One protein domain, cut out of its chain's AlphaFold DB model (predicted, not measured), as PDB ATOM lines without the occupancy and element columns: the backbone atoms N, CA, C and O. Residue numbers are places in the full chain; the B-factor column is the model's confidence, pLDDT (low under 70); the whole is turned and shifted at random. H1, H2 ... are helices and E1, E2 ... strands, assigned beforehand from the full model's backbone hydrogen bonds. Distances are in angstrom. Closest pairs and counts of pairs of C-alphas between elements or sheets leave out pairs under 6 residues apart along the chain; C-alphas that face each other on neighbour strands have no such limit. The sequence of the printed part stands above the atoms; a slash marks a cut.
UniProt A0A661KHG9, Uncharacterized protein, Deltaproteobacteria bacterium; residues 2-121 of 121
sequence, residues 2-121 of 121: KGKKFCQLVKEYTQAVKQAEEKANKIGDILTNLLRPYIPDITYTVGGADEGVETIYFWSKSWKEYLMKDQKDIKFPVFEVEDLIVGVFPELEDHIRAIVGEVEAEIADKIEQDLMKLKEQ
ATOM      1  N   LYS A   2     285.735 140.688  95.032       78.31
ATOM      2  CA  LYS A   2     285.767 142.053  95.609       78.31
ATOM      3  C   LYS A   2     284.411 142.787  95.596       78.31
ATOM      4  O   LYS A   2     284.043 143.369  96.607       78.31
ATOM      5  N   GLY A   3     283.635 142.670  94.513       89.50
ATOM      6  CA  GLY A   3     282.314 143.313  94.405       89.50
ATOM      7  C   GLY A   3     281.295 142.842  95.451       89.50
ATOM      8  O   GLY A   3     280.625 143.666  96.055       89.50
ATOM      9  N   LYS A   4     281.235 141.534  95.754       91.88
ATOM     10  CA  LYS A   4     280.329 141.009  96.796       91.88
ATOM     11  C   LYS A   4     280.676 141.560  98.184       91.88
ATOM     12  O   LYS A   4     279.774 141.928  98.925       91.88
ATOM     13  N   LYS A   5     281.972 141.653  98.505       95.19
ATOM     14  CA  LYS A   5     282.445 142.236  99.771       95.19
ATOM     15  C   LYS A   5     282.117 143.730  99.857       95.19
ATOM     16  O   LYS A   5     281.638 144.176 100.888       95.19
ATOM     17  N   PHE A   6     282.315 144.479  98.773       97.00
ATOM     18  CA  PHE A   6     281.947 145.896  98.716       97.00
ATOM     19  C   PHE A   6     280.443 146.113  98.933       97.00
ATOM     20  O   PHE A   6     280.065 146.895  99.796       97.00
ATOM     21  N   CYS A   7     279.576 145.373  98.231       97.50
ATOM     22  CA  CYS A   7     278.127 145.497  98.421       97.50
ATOM     23  C   CYS A   7     277.681 145.157  99.850       97.50
ATOM     24  O   CYS A   7     276.733 145.758 100.343       97.50
ATOM     25  N   GLN A   8     278.342 144.200 100.509       97.69
ATOM     26  CA  GLN A   8     278.062 143.875 101.906       97.69
ATOM     27  C   GLN A   8     278.423 145.041 102.836       97.69
ATOM     28  O   GLN A   8     277.588 145.444 103.639       97.69
ATOM     29  N   LEU A   9     279.607 145.639 102.656       98.19
ATOM     30  CA  LEU A   9     280.030 146.817 103.420       98.19
ATOM     31  C   LEU A   9     279.080 148.005 103.221       98.19
ATOM     32  O   LEU A   9     278.725 148.669 104.187       98.19
ATOM     33  N   VAL A  10     278.619 148.250 101.989       98.19
ATOM     34  CA  VAL A  10     277.634 149.310 101.709       98.19
ATOM     35  C   VAL A  10     276.333 149.063 102.474       98.19
ATOM     36  O   VAL A  10     275.803 149.989 103.080       98.19
ATOM     37  N   LYS A  11     275.831 147.820 102.497       98.00
ATOM     38  CA  LYS A  11     274.618 147.475 103.254       98.00
ATOM     39  C   LYS A  11     274.800 147.704 104.751       98.00
ATOM     40  O   LYS A  11     273.952 148.345 105.364       98.00
ATOM     41  N   GLU A  12     275.898 147.211 105.316       98.25
ATOM     42  CA  GLU A  12     276.227 147.383 106.736       98.25
ATOM     43  C   GLU A  12     276.319 148.865 107.110       98.25
ATOM     44  O   GLU A  12     275.695 149.289 108.079       98.25
ATOM     45  N   TYR A  13     276.997 149.663 106.284       97.81
ATOM     46  CA  TYR A  13     277.083 151.109 106.452       97.81
ATOM     47  C   TYR A  13     275.701 151.777 106.436       97.81
ATOM     48  O   TYR A  13     275.347 152.472 107.381       97.81
ATOM     49  N   THR A  14     274.878 151.527 105.410       97.56
ATOM     50  CA  THR A  14     273.537 152.139 105.321       97.56
ATOM     51  C   THR A  14     272.632 151.749 106.488       97.56
ATOM     52  O   THR A  14     271.841 152.564 106.960       97.56
ATOM     53  N   GLN A  15     272.767 150.519 106.987       98.00
ATOM     54  CA  GLN A  15     272.021 150.053 108.150       98.00
ATOM     55  C   GLN A  15     272.488 150.757 109.430       98.00
ATOM     56  O   GLN A  15     271.648 151.124 110.250       98.00
ATOM     57  N   ALA A  16     273.797 150.966 109.597       97.06
ATOM     58  CA  ALA A  16     274.350 151.702 110.729       97.06
ATOM     59  C   ALA A  16     273.905 153.172 110.724       97.06
ATOM     60  O   ALA A  16     273.475 153.669 111.760       97.06
ATOM     61  N   VAL A  17     273.918 153.835 109.560       96.25
ATOM     62  CA  VAL A  17     273.420 155.215 109.399       96.25
ATOM     63  C   VAL A  17     271.955 155.316 109.815       96.25
ATOM     64  O   VAL A  17     271.606 156.165 110.627       96.25
ATOM     65  N   LYS A  18     271.105 154.393 109.349       96.12
ATOM     66  CA  LYS A  18     269.689 154.363 109.739       96.12
ATOM     67  C   LYS A  18     269.503 154.173 111.249       96.12
ATOM     68  O   LYS A  18     268.661 154.817 111.861       96.12
ATOM     69  N   GLN A  19     270.291 153.293 111.864       97.06
ATOM     70  CA  GLN A  19     270.242 153.082 113.315       97.06
ATOM     71  C   GLN A  19     270.733 154.301 114.102       97.06
ATOM     72  O   GLN A  19     270.213 154.559 115.187       97.06
ATOM     73  N   ALA A  20     271.728 155.026 113.586       96.12
ATOM     74  CA  ALA A  20     272.192 156.277 114.173       96.12
ATOM     75  C   ALA A  20     271.089 157.337 114.111       96.12
ATOM     76  O   ALA A  20     270.735 157.889 115.145       96.12
ATOM     77  N   GLU A  21     270.456 157.519 112.950       96.31
ATOM     78  CA  GLU A  21     269.337 158.448 112.764       96.31
ATOM     79  C   GLU A  21     268.152 158.126 113.692       96.31
ATOM     80  O   GLU A  21     267.621 159.011 114.360       96.31
ATOM     81  N   GLU A  22     267.752 156.857 113.814       97.06
ATOM     82  CA  GLU A  22     266.680 156.443 114.735       97.06
ATOM     83  C   GLU A  22     267.006 156.757 116.205       97.06
ATOM     84  O   GLU A  22     266.111 157.100 116.980       97.06
ATOM     85  N   LYS A  23     268.274 156.626 116.612       97.38
ATOM     86  CA  LYS A  23     268.720 156.976 117.970       97.38
ATOM     87  C   LYS A  23     268.800 158.485 118.161       97.38
ATOM     88  O   LYS A  23     268.322 158.968 119.180       97.38
ATOM     89  N   ALA A  24     269.343 159.206 117.186       96.94
ATOM     90  CA  ALA A  24     269.441 160.657 117.204       96.94
ATOM     91  C   ALA A  24     268.054 161.300 117.338       96.94
ATOM     92  O   ALA A  24     267.864 162.165 118.185       96.94
ATOM     93  N   ASN A  25     267.049 160.795 116.612       97.56
ATOM     94  CA  ASN A  25     265.665 161.247 116.774       97.56
ATOM     95  C   ASN A  25     265.129 160.988 118.190       97.56
ATOM     96  O   ASN A  25     264.557 161.876 118.808       97.56
ATOM     97  N   LYS A  26     265.373 159.808 118.770       98.00
ATOM     98  CA  LYS A  26     264.942 159.529 120.154       98.00
ATOM     99  C   LYS A  26     265.605 160.457 121.171       98.00
ATOM    100  O   LYS A  26     264.930 160.927 122.080       98.00
ATOM    101  N   ILE A  27     266.905 160.715 121.020       97.38
ATOM    102  CA  ILE A  27     267.643 161.660 121.869       97.38
ATOM    103  C   ILE A  27     267.041 163.064 121.717       97.38
ATOM    104  O   ILE A  27     266.700 163.693 122.717       97.38
ATOM    105  N   GLY A  28     266.834 163.513 120.477       97.06
ATOM    106  CA  GLY A  28     266.210 164.795 120.163       97.06
ATOM    107  C   GLY A  28     264.815 164.944 120.767       97.06
ATOM    108  O   GLY A  28     264.538 165.955 121.411       97.06
ATOM    109  N   ASP A  29     263.959 163.928 120.643       98.31
ATOM    110  CA  ASP A  29     262.613 163.911 121.227       98.31
ATOM    111  C   ASP A  29     262.656 164.037 122.754       98.31
ATOM    112  O   ASP A  29     261.914 164.835 123.332       98.31
ATOM    113  N   ILE A  30     263.520 163.260 123.414       98.31
ATOM    114  CA  ILE A  30     263.666 163.270 124.875       98.31
ATOM    115  C   ILE A  30     264.105 164.654 125.354       98.31
ATOM    116  O   ILE A  30     263.428 165.251 126.192       98.31
ATOM    117  N   LEU A  31     265.192 165.184 124.788       97.19
ATOM    118  CA  LEU A  31     265.739 166.480 125.183       97.19
ATOM    119  C   LEU A  31     264.765 167.620 124.864       97.19
ATOM    120  O   LEU A  31     264.527 168.475 125.708       97.19
ATOM    121  N   THR A  32     264.110 167.598 123.703       96.19
ATOM    122  CA  THR A  32     263.100 168.608 123.344       96.19
ATOM    123  C   THR A  32     261.934 168.604 124.328       96.19
ATOM    124  O   THR A  32     261.489 169.662 124.765       96.19
ATOM    125  N   ASN A  33     261.426 167.425 124.698       97.69
ATOM    126  CA  ASN A  33     260.334 167.321 125.663       97.69
ATOM    127  C   ASN A  33     260.749 167.804 127.060       97.69
ATOM    128  O   ASN A  33     259.946 168.462 127.719       97.69
ATOM    129  N   LEU A  34     261.985 167.515 127.480       97.50
ATOM    130  CA  LEU A  34     262.554 167.989 128.744       97.50
ATOM    131  C   LEU A  34     262.722 169.511 128.763       97.50
ATOM    132  O   LEU A  34     262.425 170.140 129.771       97.50
ATOM    133  N   LEU A  35     263.163 170.109 127.653       95.19
ATOM    134  CA  LEU A  35     263.462 171.540 127.556       95.19
ATOM    135  C   LEU A  35     262.220 172.412 127.317       95.19
ATOM    136  O   LEU A  35     262.228 173.601 127.639       95.19
ATOM    137  N   ARG A  36     261.128 171.846 126.784       94.75
ATOM    138  CA  ARG A  36     259.898 172.582 126.435       94.75
ATOM    139  C   ARG A  36     259.275 173.414 127.573       94.75
ATOM    140  O   ARG A  36     258.747 174.481 127.275       94.75
ATOM    141  N   PRO A  37     259.306 173.013 128.857       94.69
ATOM    142  CA  PRO A  37     258.835 173.865 129.953       94.69
ATOM    143  C   PRO A  37     259.585 175.201 130.073       94.69
ATOM    144  O   PRO A  37     259.025 176.162 130.595       94.69
ATOM    145  N   TYR A  38     260.827 175.262 129.586       91.38
ATOM    146  CA  TYR A  38     261.712 176.426 129.663       91.38
ATOM    147  C   TYR A  38     261.775 177.193 128.340       91.38
ATOM    148  O   TYR A  38     261.796 178.421 128.334       91.38
ATOM    149  N   ILE A  39     261.755 176.465 127.218       90.69
ATOM    150  CA  ILE A  39     261.797 177.007 125.857       90.69
ATOM    151  C   ILE A  39     260.606 176.413 125.081       90.69
ATOM    152  O   ILE A  39     260.743 175.375 124.435       90.69
ATOM    153  N   PRO A  40     259.404 177.018 125.158       91.19
ATOM    154  CA  PRO A  40     258.156 176.374 124.729       91.19
ATOM    155  C   PRO A  40     258.078 175.934 123.266       91.19
ATOM    156  O   PRO A  40     257.382 174.966 122.958       91.19
ATOM    157  N   ASP A  41     258.765 176.628 122.363       91.88
ATOM    158  CA  ASP A  41     258.796 176.316 120.934       91.88
ATOM    159  C   ASP A  41     260.107 175.651 120.489       91.88
ATOM    160  O   ASP A  41     260.393 175.620 119.290       91.88
ATOM    161  N   ILE A  42     260.899 175.116 121.429       93.69
ATOM    162  CA  ILE A  42     262.080 174.327 121.086       93.69
ATOM    163  C   ILE A  42     261.688 173.098 120.267       93.69
ATOM    164  O   ILE A  42     260.706 172.400 120.545       93.69
ATOM    165  N   THR A  43     262.484 172.843 119.241       95.06
ATOM    166  CA  THR A  43     262.390 171.690 118.355       95.06
ATOM    167  C   THR A  43     263.796 171.283 117.925       95.06
ATOM    168  O   THR A  43     264.768 171.971 118.241       95.06
ATOM    169  N   TYR A  44     263.912 170.173 117.199       95.56
ATOM    170  CA  TYR A  44     265.194 169.710 116.690       95.56
ATOM    171  C   TYR A  44     265.120 169.191 115.255       95.56
ATOM    172  O   TYR A  44     264.040 168.936 114.715       95.56
ATOM    173  N   THR A  45     266.292 169.032 114.648       95.25
ATOM    174  CA  THR A  45     266.517 168.295 113.401       95.25
ATOM    175  C   THR A  45     267.768 167.429 113.537       95.25
ATOM    176  O   THR A  45     268.731 167.837 114.181       95.25
ATOM    177  N   VAL A  46     267.766 166.237 112.937       96.25
ATOM    178  CA  VAL A  46     268.953 165.369 112.855       96.25
ATOM    179  C   VAL A  46     269.674 165.643 111.540       96.25
ATOM    180  O   VAL A  46     269.066 165.546 110.472       96.25
ATOM    181  N   GLY A  47     270.959 165.972 111.632       90.50
ATOM    182  CA  GLY A  47     271.777 166.429 110.518       90.50
ATOM    183  C   GLY A  47     271.393 167.804 109.972       90.50
ATOM    184  O   GLY A  47     270.374 168.403 110.328       90.50
ATOM    185  N   GLY A  48     272.251 168.314 109.095       78.88
ATOM    186  CA  GLY A  48     272.143 169.616 108.454       78.88
ATOM    187  C   GLY A  48     272.791 169.622 107.069       78.88
ATOM    188  O   GLY A  48     273.158 168.586 106.522       78.88
ATOM    189  N   ALA A  49     272.914 170.806 106.467       71.50
ATOM    190  CA  ALA A  49     273.621 170.946 105.191       71.50
ATOM    191  C   ALA A  49     275.134 170.684 105.334       71.50
ATOM    192  O   ALA A  49     275.757 170.208 104.385       71.50
ATOM    193  N   ASP A  50     275.681 170.972 106.520       76.75
ATOM    194  CA  ASP A  50     277.118 170.951 106.805       76.75
ATOM    195  C   ASP A  50     277.547 169.763 107.691       76.75
ATOM    196  O   ASP A  50     278.732 169.444 107.746       76.75
ATOM    197  N   GLU A  51     276.599 169.072 108.337       84.75
ATOM    198  CA  GLU A  51     276.853 167.938 109.241       84.75
ATOM    199  C   GLU A  51     275.841 166.805 109.009       84.75
ATOM    200  O   GLU A  51     274.702 167.039 108.598       84.75
ATOM    201  N   GLY A  52     276.257 165.559 109.232       89.75
ATOM    202  CA  GLY A  52     275.454 164.368 108.973       89.75
ATOM    203  C   GLY A  52     274.571 163.941 110.148       89.75
ATOM    204  O   GLY A  52     274.268 164.702 111.064       89.75
ATOM    205  N   VAL A  53     274.132 162.680 110.121       92.19
ATOM    206  CA  VAL A  53     273.235 162.091 111.139       92.19
ATOM    207  C   VAL A  53     273.854 162.001 112.539       92.19
ATOM    208  O   VAL A  53     273.168 161.647 113.494       92.19
ATOM    209  N   GLU A  54     275.150 162.272 112.653       90.75
ATOM    210  CA  GLU A  54     275.900 162.358 113.897       90.75
ATOM    211  C   GLU A  54     275.569 163.592 114.739       90.75
ATOM    212  O   GLU A  54     275.894 163.570 115.925       90.75
ATOM    213  N   THR A  55     274.916 164.615 114.172       95.00
ATOM    214  CA  THR A  55     274.574 165.836 114.910       95.00
ATOM    215  C   THR A  55     273.072 166.035 115.071       95.00
ATOM    216  O   THR A  55     272.291 165.881 114.129       95.00
ATOM    217  N   ILE A  56     272.661 166.449 116.269       96.06
ATOM    218  CA  ILE A  56     271.301 166.889 116.583       96.06
ATOM    219  C   ILE A  56     271.306 168.406 116.786       96.06
ATOM    220  O   ILE A  56     271.942 168.922 117.702       96.06
ATOM    221  N   TYR A  57     270.556 169.116 115.950       94.00
ATOM    222  CA  TYR A  57     270.407 170.565 116.016       94.00
ATOM    223  C   TYR A  57     269.138 170.940 116.762       94.00
ATOM    224  O   TYR A  57     268.048 170.685 116.254       94.00
ATOM    225  N   PHE A  58     269.258 171.602 117.906       93.62
ATOM    226  CA  PHE A  58     268.131 172.200 118.622       93.62
ATOM    227  C   PHE A  58     267.951 173.653 118.204       93.62
ATOM    228  O   PHE A  58     268.922 174.392 118.070       93.62
ATOM    229  N   TRP A  59     266.711 174.088 118.003       91.62
ATOM    230  CA  TRP A  59     266.410 175.470 117.641       91.62
ATOM    231  C   TRP A  59     265.014 175.894 118.106       91.62
ATOM    232  O   TRP A  59     264.129 175.072 118.338       91.62
ATOM    233  N   SER A  60     264.823 177.207 118.243       89.12
ATOM    234  CA  SER A  60     263.552 177.849 118.595       89.12
ATOM    235  C   SER A  60     263.352 179.061 117.690       89.12
ATOM    236  O   SER A  60     264.263 179.869 117.481       89.12
ATOM    237  N   LYS A  61     262.147 179.197 117.128       83.19
ATOM    238  CA  LYS A  61     261.832 180.305 116.221       83.19
ATOM    239  C   LYS A  61     261.700 181.614 116.994       83.19
ATOM    240  O   LYS A  61     262.240 182.630 116.563       83.19
ATOM    241  N   SER A  62     260.999 181.579 118.125       78.56
ATOM    242  CA  SER A  62     260.786 182.739 118.988       78.56
ATOM    243  C   SER A  62     262.106 183.262 119.554       78.56
ATOM    244  O   SER A  62     262.309 184.473 119.637       78.56
ATOM    245  N   TRP A  63     263.052 182.364 119.841       70.12
ATOM    246  CA  TRP A  63     264.345 182.747 120.391       70.12
ATOM    247  C   TRP A  63     265.271 183.405 119.369       70.12
ATOM    248  O   TRP A  63     265.988 184.353 119.689       70.12
ATOM    249  N   LYS A  64     265.191 182.987 118.100       65.12
ATOM    250  CA  LYS A  64     265.855 183.692 116.995       65.12
ATOM    251  C   LYS A  64     265.382 185.146 116.890       65.12
ATOM    252  O   LYS A  64     266.178 186.033 116.598       65.12
ATOM    253  N   GLU A  65     264.098 185.397 117.142       69.00
ATOM    254  CA  GLU A  65     263.525 186.747 117.155       69.00
ATOM    255  C   GLU A  65     263.888 187.530 118.431       69.00
ATOM    256  O   GLU A  65     264.056 188.747 118.354       69.00
ATOM    257  N   TYR A  66     264.050 186.854 119.576       66.12
ATOM    258  CA  TYR A  66     264.513 187.453 120.836       66.12
ATOM    259  C   TYR A  66     265.943 187.996 120.719       66.12
ATOM    260  O   TYR A  66     266.171 189.163 121.019       66.12
ATOM    261  N   LEU A  67     266.876 187.207 120.169       60.41
ATOM    262  CA  LEU A  67     268.269 187.624 119.935       60.41
ATOM    263  C   LEU A  67     268.398 188.813 118.969       60.41
ATOM    264  O   LEU A  67     269.378 189.553 119.009       60.41
ATOM    265  N   MET A  68     267.417 188.990 118.080       63.62
ATOM    266  CA  MET A  68     267.379 190.094 117.119       63.62
ATOM    267  C   MET A  68     266.759 191.382 117.682       63.62
ATOM    268  O   MET A  68     266.832 192.418 117.017       63.62
ATOM    269  N   LYS A  69     266.137 191.346 118.867       57.50
ATOM    270  CA  LYS A  69     265.575 192.528 119.535       57.50
ATOM    271  C   LYS A  69     266.541 193.054 120.598       57.50
ATOM    272  O   LYS A  69     267.322 192.301 121.163       57.50
ATOM    273  N   ASP A  70     266.496 194.369 120.827       56.41
ATOM    274  CA  ASP A  70     267.382 195.112 121.733       56.41
ATOM    275  C   ASP A  70     267.679 194.348 123.041       56.41
ATOM    276  O   ASP A  70     266.792 194.155 123.868       56.41
ATOM    277  N   GLN A  71     268.953 193.989 123.254       62.34
ATOM    278  CA  GLN A  71     269.492 193.200 124.383       62.34
ATOM    279  C   GLN A  71     269.310 193.831 125.783       62.34
ATOM    280  O   GLN A  71     269.925 193.397 126.753       62.34
ATOM    281  N   LYS A  72     268.506 194.890 125.919       63.59
ATOM    282  CA  LYS A  72     268.377 195.675 127.157       63.59
ATOM    283  C   LYS A  72     267.640 194.942 128.279       63.59
ATOM    284  O   LYS A  72     267.814 195.322 129.433       63.59
ATOM    285  N   ASP A  73     266.868 193.912 127.943       67.31
ATOM    286  CA  ASP A  73     266.077 193.135 128.903       67.31
ATOM    287  C   ASP A  73     266.735 191.797 129.295       67.31
ATOM    288  O   ASP A  73     266.177 191.065 130.111       67.31
ATOM    289  N   ILE A  74     267.914 191.473 128.745       68.19
ATOM    290  CA  ILE A  74     268.656 190.251 129.085       68.19
ATOM    291  C   ILE A  74     269.346 190.439 130.440       68.19
ATOM    292  O   ILE A  74     270.157 191.355 130.619       68.19
ATOM    293  N   LYS A  75     269.066 189.549 131.398       69.38
ATOM    294  CA  LYS A  75     269.798 189.503 132.668       69.38
ATOM    295  C   LYS A  75     271.002 188.581 132.546       69.38
ATOM    296  O   LYS A  75     270.860 187.387 132.318       69.38
ATOM    297  N   PHE A  76     272.187 189.139 132.759       74.12
ATOM    298  CA  PHE A  76     273.430 188.375 132.800       74.12
ATOM    299  C   PHE A  76     273.694 187.781 134.199       74.12
ATOM    300  O   PHE A  76     273.336 188.414 135.199       74.12
ATOM    301  N   PRO A  77     274.378 186.623 134.292       79.56
ATOM    302  CA  PRO A  77     274.899 185.820 133.183       79.56
ATOM    303  C   PRO A  77     273.809 184.991 132.492       79.56
ATOM    304  O   PRO A  77     272.782 184.660 133.087       79.56
ATOM    305  N   VAL A  78     274.083 184.649 131.239       81.31
ATOM    306  CA  VAL A  78     273.274 183.751 130.420       81.31
ATOM    307  C   VAL A  78     274.121 182.544 130.013       81.31
ATOM    308  O   VAL A  78     275.347 182.645 129.970       81.31
ATOM    309  N   PHE A  79     273.474 181.404 129.776       86.81
ATOM    310  CA  PHE A  79     274.123 180.111 129.552       86.81
ATOM    311  C   PHE A  79     273.614 179.463 128.274       86.81
ATOM    312  O   PHE A  79     272.403 179.408 128.053       86.81
ATOM    313  N   GLU A  80     274.515 178.939 127.450       90.25
ATOM    314  CA  GLU A  80     274.133 178.205 126.249       90.25
ATOM    315  C   GLU A  80     273.514 176.853 126.619       90.25
ATOM    316  O   GLU A  80     274.031 176.105 127.446       90.25
ATOM    317  N   VAL A  81     272.384 176.515 125.995       92.19
ATOM    318  CA  VAL A  81     271.713 175.228 126.242       92.19
ATOM    319  C   VAL A  81     272.594 174.054 125.801       92.19
ATOM    320  O   VAL A  81     272.523 172.989 126.410       92.19
ATOM    321  N   GLU A  82     273.432 174.248 124.776       93.81
ATOM    322  CA  GLU A  82     274.443 173.269 124.347       93.81
ATOM    323  C   GLU A  82     275.374 172.910 125.504       93.81
ATOM    324  O   GLU A  82     275.464 171.738 125.868       93.81
ATOM    325  N   ASP A  83     275.962 173.920 126.148       95.00
ATOM    326  CA  ASP A  83     276.870 173.743 127.281       95.00
ATOM    327  C   ASP A  83     276.196 173.039 128.460       95.00
ATOM    328  O   ASP A  83     276.804 172.181 129.100       95.00
ATOM    329  N   LEU A  84     274.925 173.350 128.741       96.25
ATOM    330  CA  LEU A  84     274.172 172.678 129.807       96.25
ATOM    331  C   LEU A  84     273.975 171.185 129.508       96.25
ATOM    332  O   LEU A  84     274.137 170.344 130.394       96.25
ATOM    333  N   ILE A  85     273.634 170.843 128.261       96.38
ATOM    334  CA  ILE A  85     273.463 169.446 127.845       96.38
ATOM    335  C   ILE A  85     274.805 168.713 127.901       96.38
ATOM    336  O   ILE A  85     274.873 167.646 128.506       96.38
ATOM    337  N   VAL A  86     275.861 169.278 127.312       96.81
ATOM    338  CA  VAL A  86     277.198 168.661 127.250       96.81
ATOM    339  C   VAL A  86     277.832 168.556 128.640       96.81
ATOM    340  O   VAL A  86     278.476 167.555 128.949       96.81
ATOM    341  N   GLY A  87     277.586 169.521 129.529       97.25
ATOM    342  CA  GLY A  87     278.036 169.466 130.921       97.25
ATOM    343  C   GLY A  87     277.489 168.252 131.681       97.25
ATOM    344  O   GLY A  87     278.193 167.656 132.499       97.25
ATOM    345  N   VAL A  88     276.255 167.833 131.377       97.94
ATOM    346  CA  VAL A  88     275.637 166.638 131.975       97.94
ATOM    347  C   VAL A  88     275.971 165.372 131.178       97.94
ATOM    348  O   VAL A  88     276.263 164.333 131.780       97.94
ATOM    349  N   PHE A  89     275.962 165.446 129.847       97.50
ATOM    350  CA  PHE A  89     276.183 164.341 128.906       97.50
ATOM    351  C   PHE A  89     277.397 164.631 128.006       97.50
ATOM    352  O   PHE A  89     277.228 164.963 126.830       97.50
ATOM    353  N   PRO A  90     278.631 164.506 128.527       97.31
ATOM    354  CA  PRO A  90     279.842 164.836 127.774       97.31
ATOM    355  C   PRO A  90     280.037 163.963 126.528       97.31
ATOM    356  O   PRO A  90     280.713 164.362 125.592       97.31
ATOM    357  N   GLU A  91     279.417 162.785 126.458       96.44
ATOM    358  CA  GLU A  91     279.401 161.940 125.260       96.44
ATOM    359  C   GLU A  91     278.650 162.549 124.063       96.44
ATOM    360  O   GLU A  91     278.709 161.995 122.965       96.44
ATOM    361  N   LEU A  92     277.929 163.653 124.275       95.94
ATOM    362  CA  LEU A  92     277.249 164.418 123.232       95.94
ATOM    363  C   LEU A  92     278.072 165.624 122.756       95.94
ATOM    364  O   LEU A  92     277.607 166.350 121.874       95.94
ATOM    365  N   GLU A  93     279.277 165.830 123.300       95.31
ATOM    366  CA  GLU A  93     280.245 166.782 122.753       95.31
ATOM    367  C   GLU A  93     280.469 166.471 121.262       95.31
ATOM    368  O   GLU A  93     280.583 165.310 120.871       95.31
ATOM    369  N   ASP A  94     280.436 167.504 120.419       92.69
ATOM    370  CA  ASP A  94     280.455 167.422 118.946       92.69
ATOM    371  C   ASP A  94     279.254 166.740 118.261       92.69
ATOM    372  O   ASP A  94     279.197 166.700 117.032       92.69
ATOM    373  N   HIS A  95     278.266 166.262 119.019       95.00
ATOM    374  CA  HIS A  95     277.070 165.584 118.500       95.00
ATOM    375  C   HIS A  95     275.773 166.370 118.712       95.00
ATOM    376  O   HIS A  95     274.702 165.969 118.244       95.00
ATOM    377  N   ILE A  96     275.842 167.496 119.415       93.62
ATOM    378  CA  ILE A  96     274.724 168.410 119.608       93.62
ATOM    379  C   ILE A  96     275.154 169.812 119.216       93.62
ATOM    380  O   ILE A  96     276.268 170.233 119.504       93.62
ATOM    381  N   ARG A  97     274.234 170.527 118.571       91.25
ATOM    382  CA  ARG A  97     274.324 171.967 118.355       91.25
ATOM    383  C   ARG A  97     273.052 172.622 118.842       91.25
ATOM    384  O   ARG A  97     271.956 172.197 118.469       91.25
ATOM    385  N   ALA A  98     273.169 173.669 119.640       87.06
ATOM    386  CA  ALA A  98     272.017 174.421 120.101       87.06
ATOM    387  C   ALA A  98     272.001 175.797 119.432       87.06
ATOM    388  O   ALA A  98     272.625 176.750 119.872       87.06
ATOM    389  N   ILE A  99     271.189 175.928 118.385       77.69
ATOM    390  CA  ILE A  99     270.774 177.227 117.831       77.69
ATOM    391  C   ILE A  99     269.510 177.711 118.571       77.69
ATOM    392  O   ILE A  99     268.602 178.337 118.016       77.69
ATOM    393  N   VAL A 100     269.419 177.348 119.847       67.00
ATOM    394  CA  VAL A 100     268.584 177.991 120.851       67.00
ATOM    395  C   VAL A 100     269.515 178.873 121.659       67.00
ATOM    396  O   VAL A 100     270.624 178.473 121.989       67.00
ATOM    397  N   GLY A 101     269.102 180.109 121.897       65.56
ATOM    398  CA  GLY A 101     269.988 181.061 122.549       65.56
ATOM    399  C   GLY A 101     270.072 180.838 124.050       65.56
ATOM    400  O   GLY A 101     269.423 179.970 124.632       65.56
ATOM    401  N   GLU A 102     270.906 181.676 124.637       80.12
ATOM    402  CA  GLU A 102     271.328 181.604 126.020       80.12
ATOM    403  C   GLU A 102     270.134 181.775 126.983       80.12
ATOM    404  O   GLU A 102     269.246 182.591 126.734       80.12
ATOM    405  N   VAL A 103     270.104 181.030 128.089       85.56
ATOM    406  CA  VAL A 103     269.077 181.128 129.143       85.56
ATOM    407  C   VAL A 103     269.632 181.802 130.398       85.56
ATOM    408  O   VAL A 103     270.812 181.666 130.710       85.56
ATOM    409  N   GLU A 104     268.791 182.519 131.149       88.19
ATOM    410  CA  GLU A 104     269.190 183.122 132.431       88.19
ATOM    411  C   GLU A 104     269.554 182.052 133.476       88.19
ATOM    412  O   GLU A 104     269.005 180.949 133.462       88.19
ATOM    413  N   ALA A 105     270.413 182.409 134.437       90.06
ATOM    414  CA  ALA A 105     270.910 181.508 135.485       90.06
ATOM    415  C   ALA A 105     269.821 180.672 136.192       90.06
ATOM    416  O   ALA A 105     269.970 179.466 136.338       90.06
ATOM    417  N   GLU A 106     268.691 181.279 136.580       90.75
ATOM    418  CA  GLU A 106     267.612 180.549 137.273       90.75
ATOM    419  C   GLU A 106     266.993 179.446 136.394       90.75
ATOM    420  O   GLU A 106     266.537 178.416 136.894       90.75
ATOM    421  N   ILE A 107     266.940 179.665 135.079       91.62
ATOM    422  CA  ILE A 107     266.438 178.681 134.119       91.62
ATOM    423  C   ILE A 107     267.512 177.624 133.850       91.62
ATOM    424  O   ILE A 107     267.182 176.440 133.816       91.62
ATOM    425  N   ALA A 108     268.775 178.038 133.719       94.38
ATOM    426  CA  ALA A 108     269.914 177.141 133.552       94.38
ATOM    427  C   ALA A 108     269.994 176.109 134.688       94.38
ATOM    428  O   ALA A 108     270.017 174.910 134.415       94.38
ATOM    429  N   ASP A 109     269.899 176.555 135.946       95.75
ATOM    430  CA  ASP A 109     269.923 175.683 137.127       95.75
ATOM    431  C   ASP A 109     268.798 174.633 137.092       95.75
ATOM    432  O   ASP A 109     268.989 173.472 137.459       95.75
ATOM    433  N   LYS A 110     267.595 175.025 136.646       97.19
ATOM    434  CA  LYS A 110     266.445 174.112 136.537       97.19
ATOM    435  C   LYS A 110     266.634 173.097 135.411       97.19
ATOM    436  O   LYS A 110     266.346 171.917 135.611       97.19
ATOM    437  N   ILE A 111     267.142 173.542 134.260       96.56
ATOM    438  CA  ILE A 111     267.480 172.664 133.135       96.56
ATOM    439  C   ILE A 111     268.532 171.641 133.570       96.56
ATOM    440  O   ILE A 111     268.326 170.447 133.371       96.56
ATOM    441  N   GLU A 112     269.616 172.076 134.213       97.19
ATOM    442  CA  GLU A 112     270.687 171.188 134.674       97.19
ATOM    443  C   GLU A 112     270.169 170.150 135.680       97.19
ATOM    444  O   GLU A 112     270.454 168.959 135.548       97.19
ATOM    445  N   GLN A 113     269.331 170.558 136.640       97.75
ATOM    446  CA  GLN A 113     268.707 169.629 137.585       97.75
ATOM    447  C   GLN A 113     267.848 168.568 136.892       97.75
ATOM    448  O   GLN A 113     267.868 167.403 137.293       97.75
ATOM    449  N   ASP A 114     267.076 168.943 135.873       98.19
ATOM    450  CA  ASP A 114     266.243 167.993 135.139       98.19
ATOM    451  C   ASP A 114     267.073 167.076 134.228       98.19
ATOM    452  O   ASP A 114     266.775 165.882 134.143       98.19
ATOM    453  N   LEU A 115     268.156 167.579 133.626       97.81
ATOM    454  CA  LEU A 115     269.122 166.767 132.879       97.81
ATOM    455  C   LEU A 115     269.833 165.752 133.788       97.81
ATOM    456  O   LEU A 115     269.960 164.585 133.420       97.81
ATOM    457  N   MET A 116     270.241 166.148 134.997       97.94
ATOM    458  CA  MET A 116     270.845 165.232 135.974       97.94
ATOM    459  C   MET A 116     269.869 164.122 136.386       97.94
ATOM    460  O   MET A 116     270.239 162.949 136.385       97.94
ATOM    461  N   LYS A 117     268.594 164.451 136.638       97.56
ATOM    462  CA  LYS A 117     267.553 163.436 136.905       97.56
ATOM    463  C   LYS A 117     267.318 162.505 135.718       97.56
ATOM    464  O   LYS A 117     266.940 161.354 135.920       97.56
ATOM    465  N   LEU A 118     267.463 162.999 134.486       96.75
ATOM    466  CA  LEU A 118     267.374 162.167 133.286       96.75
ATOM    467  C   LEU A 118     268.556 161.186 133.209       96.75
ATOM    468  O   LEU A 118     268.353 160.036 132.839       96.75
ATOM    469  N   LYS A 119     269.763 161.620 133.590       94.38
ATOM    470  CA  LYS A 119     270.981 160.794 133.592       94.38
ATOM    471  C   LYS A 119     270.948 159.643 134.609       94.38
ATOM    472  O   LYS A 119     271.614 158.634 134.404       94.38
ATOM    473  N   GLU A 120     270.210 159.803 135.705       92.75
ATOM    474  CA  GLU A 120     270.111 158.814 136.791       92.75
ATOM    475  C   GLU A 120     269.061 157.705 136.561       92.75
ATOM    476  O   GLU A 120     268.966 156.789 137.383       92.75
ATOM    477  N   GLN A 121     268.271 157.778 135.482       84.31
ATOM    478  CA  GLN A 121     267.229 156.795 135.131       84.31
ATOM    479  C   GLN A 121     267.778 155.611 134.331       84.31
ATOM    480  O   GLN A 121     267.299 154.480 134.589       84.31
TER     481      GLN A 121
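This is residues 2 to 121 of the 121 residues of an uncharacterized protein of Deltaproteobacteria bacterium (UniProt A0A661KHG9). One long helix, H1, sticks out with residues 2 to 16 as a free arm from a small body. There its residues 20 to 35 and H3 pack on a small three-stranded sheet, H4 packs on H3 away from the sheet, and residues 68 to 73 stick out as a loop. The 120 printed residues hold H1 E1 E2 H2 H3 E3 H4 in chain order, mostly helix; the mixed sheet runs E1 E2 E3. The whole is loose, with a radius of gyration of the C-alphas of 17.4 A, and spans 64 by 34 by 19 A.

H1, residues 2 to 35, is on the sheet of E1, residues 43 to 46, E2, residues 56 to 59, and E3, residues 96 to 99, only just at the sheet's level, height 3.9 A; C-alphas Thr 32 and Thr 43 are closest to E1, 5.9 A. E1 and E2 form an antiparallel hairpin, N 43 to O 59 2.9 A. H2, residues 61 to 67, is only just not on the sheet, with 4 pairs of C-alphas within 10 A. E2 and E3 are parallel, N 58 to O 97 2.8 A, in a strand-helix-strand unit, two parallel strands with helices between, its crossover right-handed through H2 and H3, residues 81 to 88. H3 is on the sheet, height 8.1 A; C-alphas Glu 82 and Ala 98 are closest to E3, 5.0 A. H4, residues 105 to 119, touches H3 at a steep tilt of 45 degrees, the same way; the closest C-alphas, Leu 84 and Glu 112, are 6.2 A apart. H1, with residues 34 to 35 alone, only just touches H4, 3 pairs of C-alphas within 8 A, Leu 35 and Ile 111 closest at 7.0 A. Every O i to N i+4 pair is within hydrogen-bond range in H1, H2 and H3, and 10 of 11 in H4.

H1 begins at C-alpha 2 (285.767, 142.053, 95.609) and is 48.9 A long. H4, 20.8 A, ends at C-alpha 119 (270.981, 160.794, 133.592).

C-alphas Lys 2 and Lys 72, the farthest apart, are 64.6 A apart. The printed part has no cut; the link H2 to H3 is long. pLDDT is under 70 at residues 64 to 75 and 100 to 101.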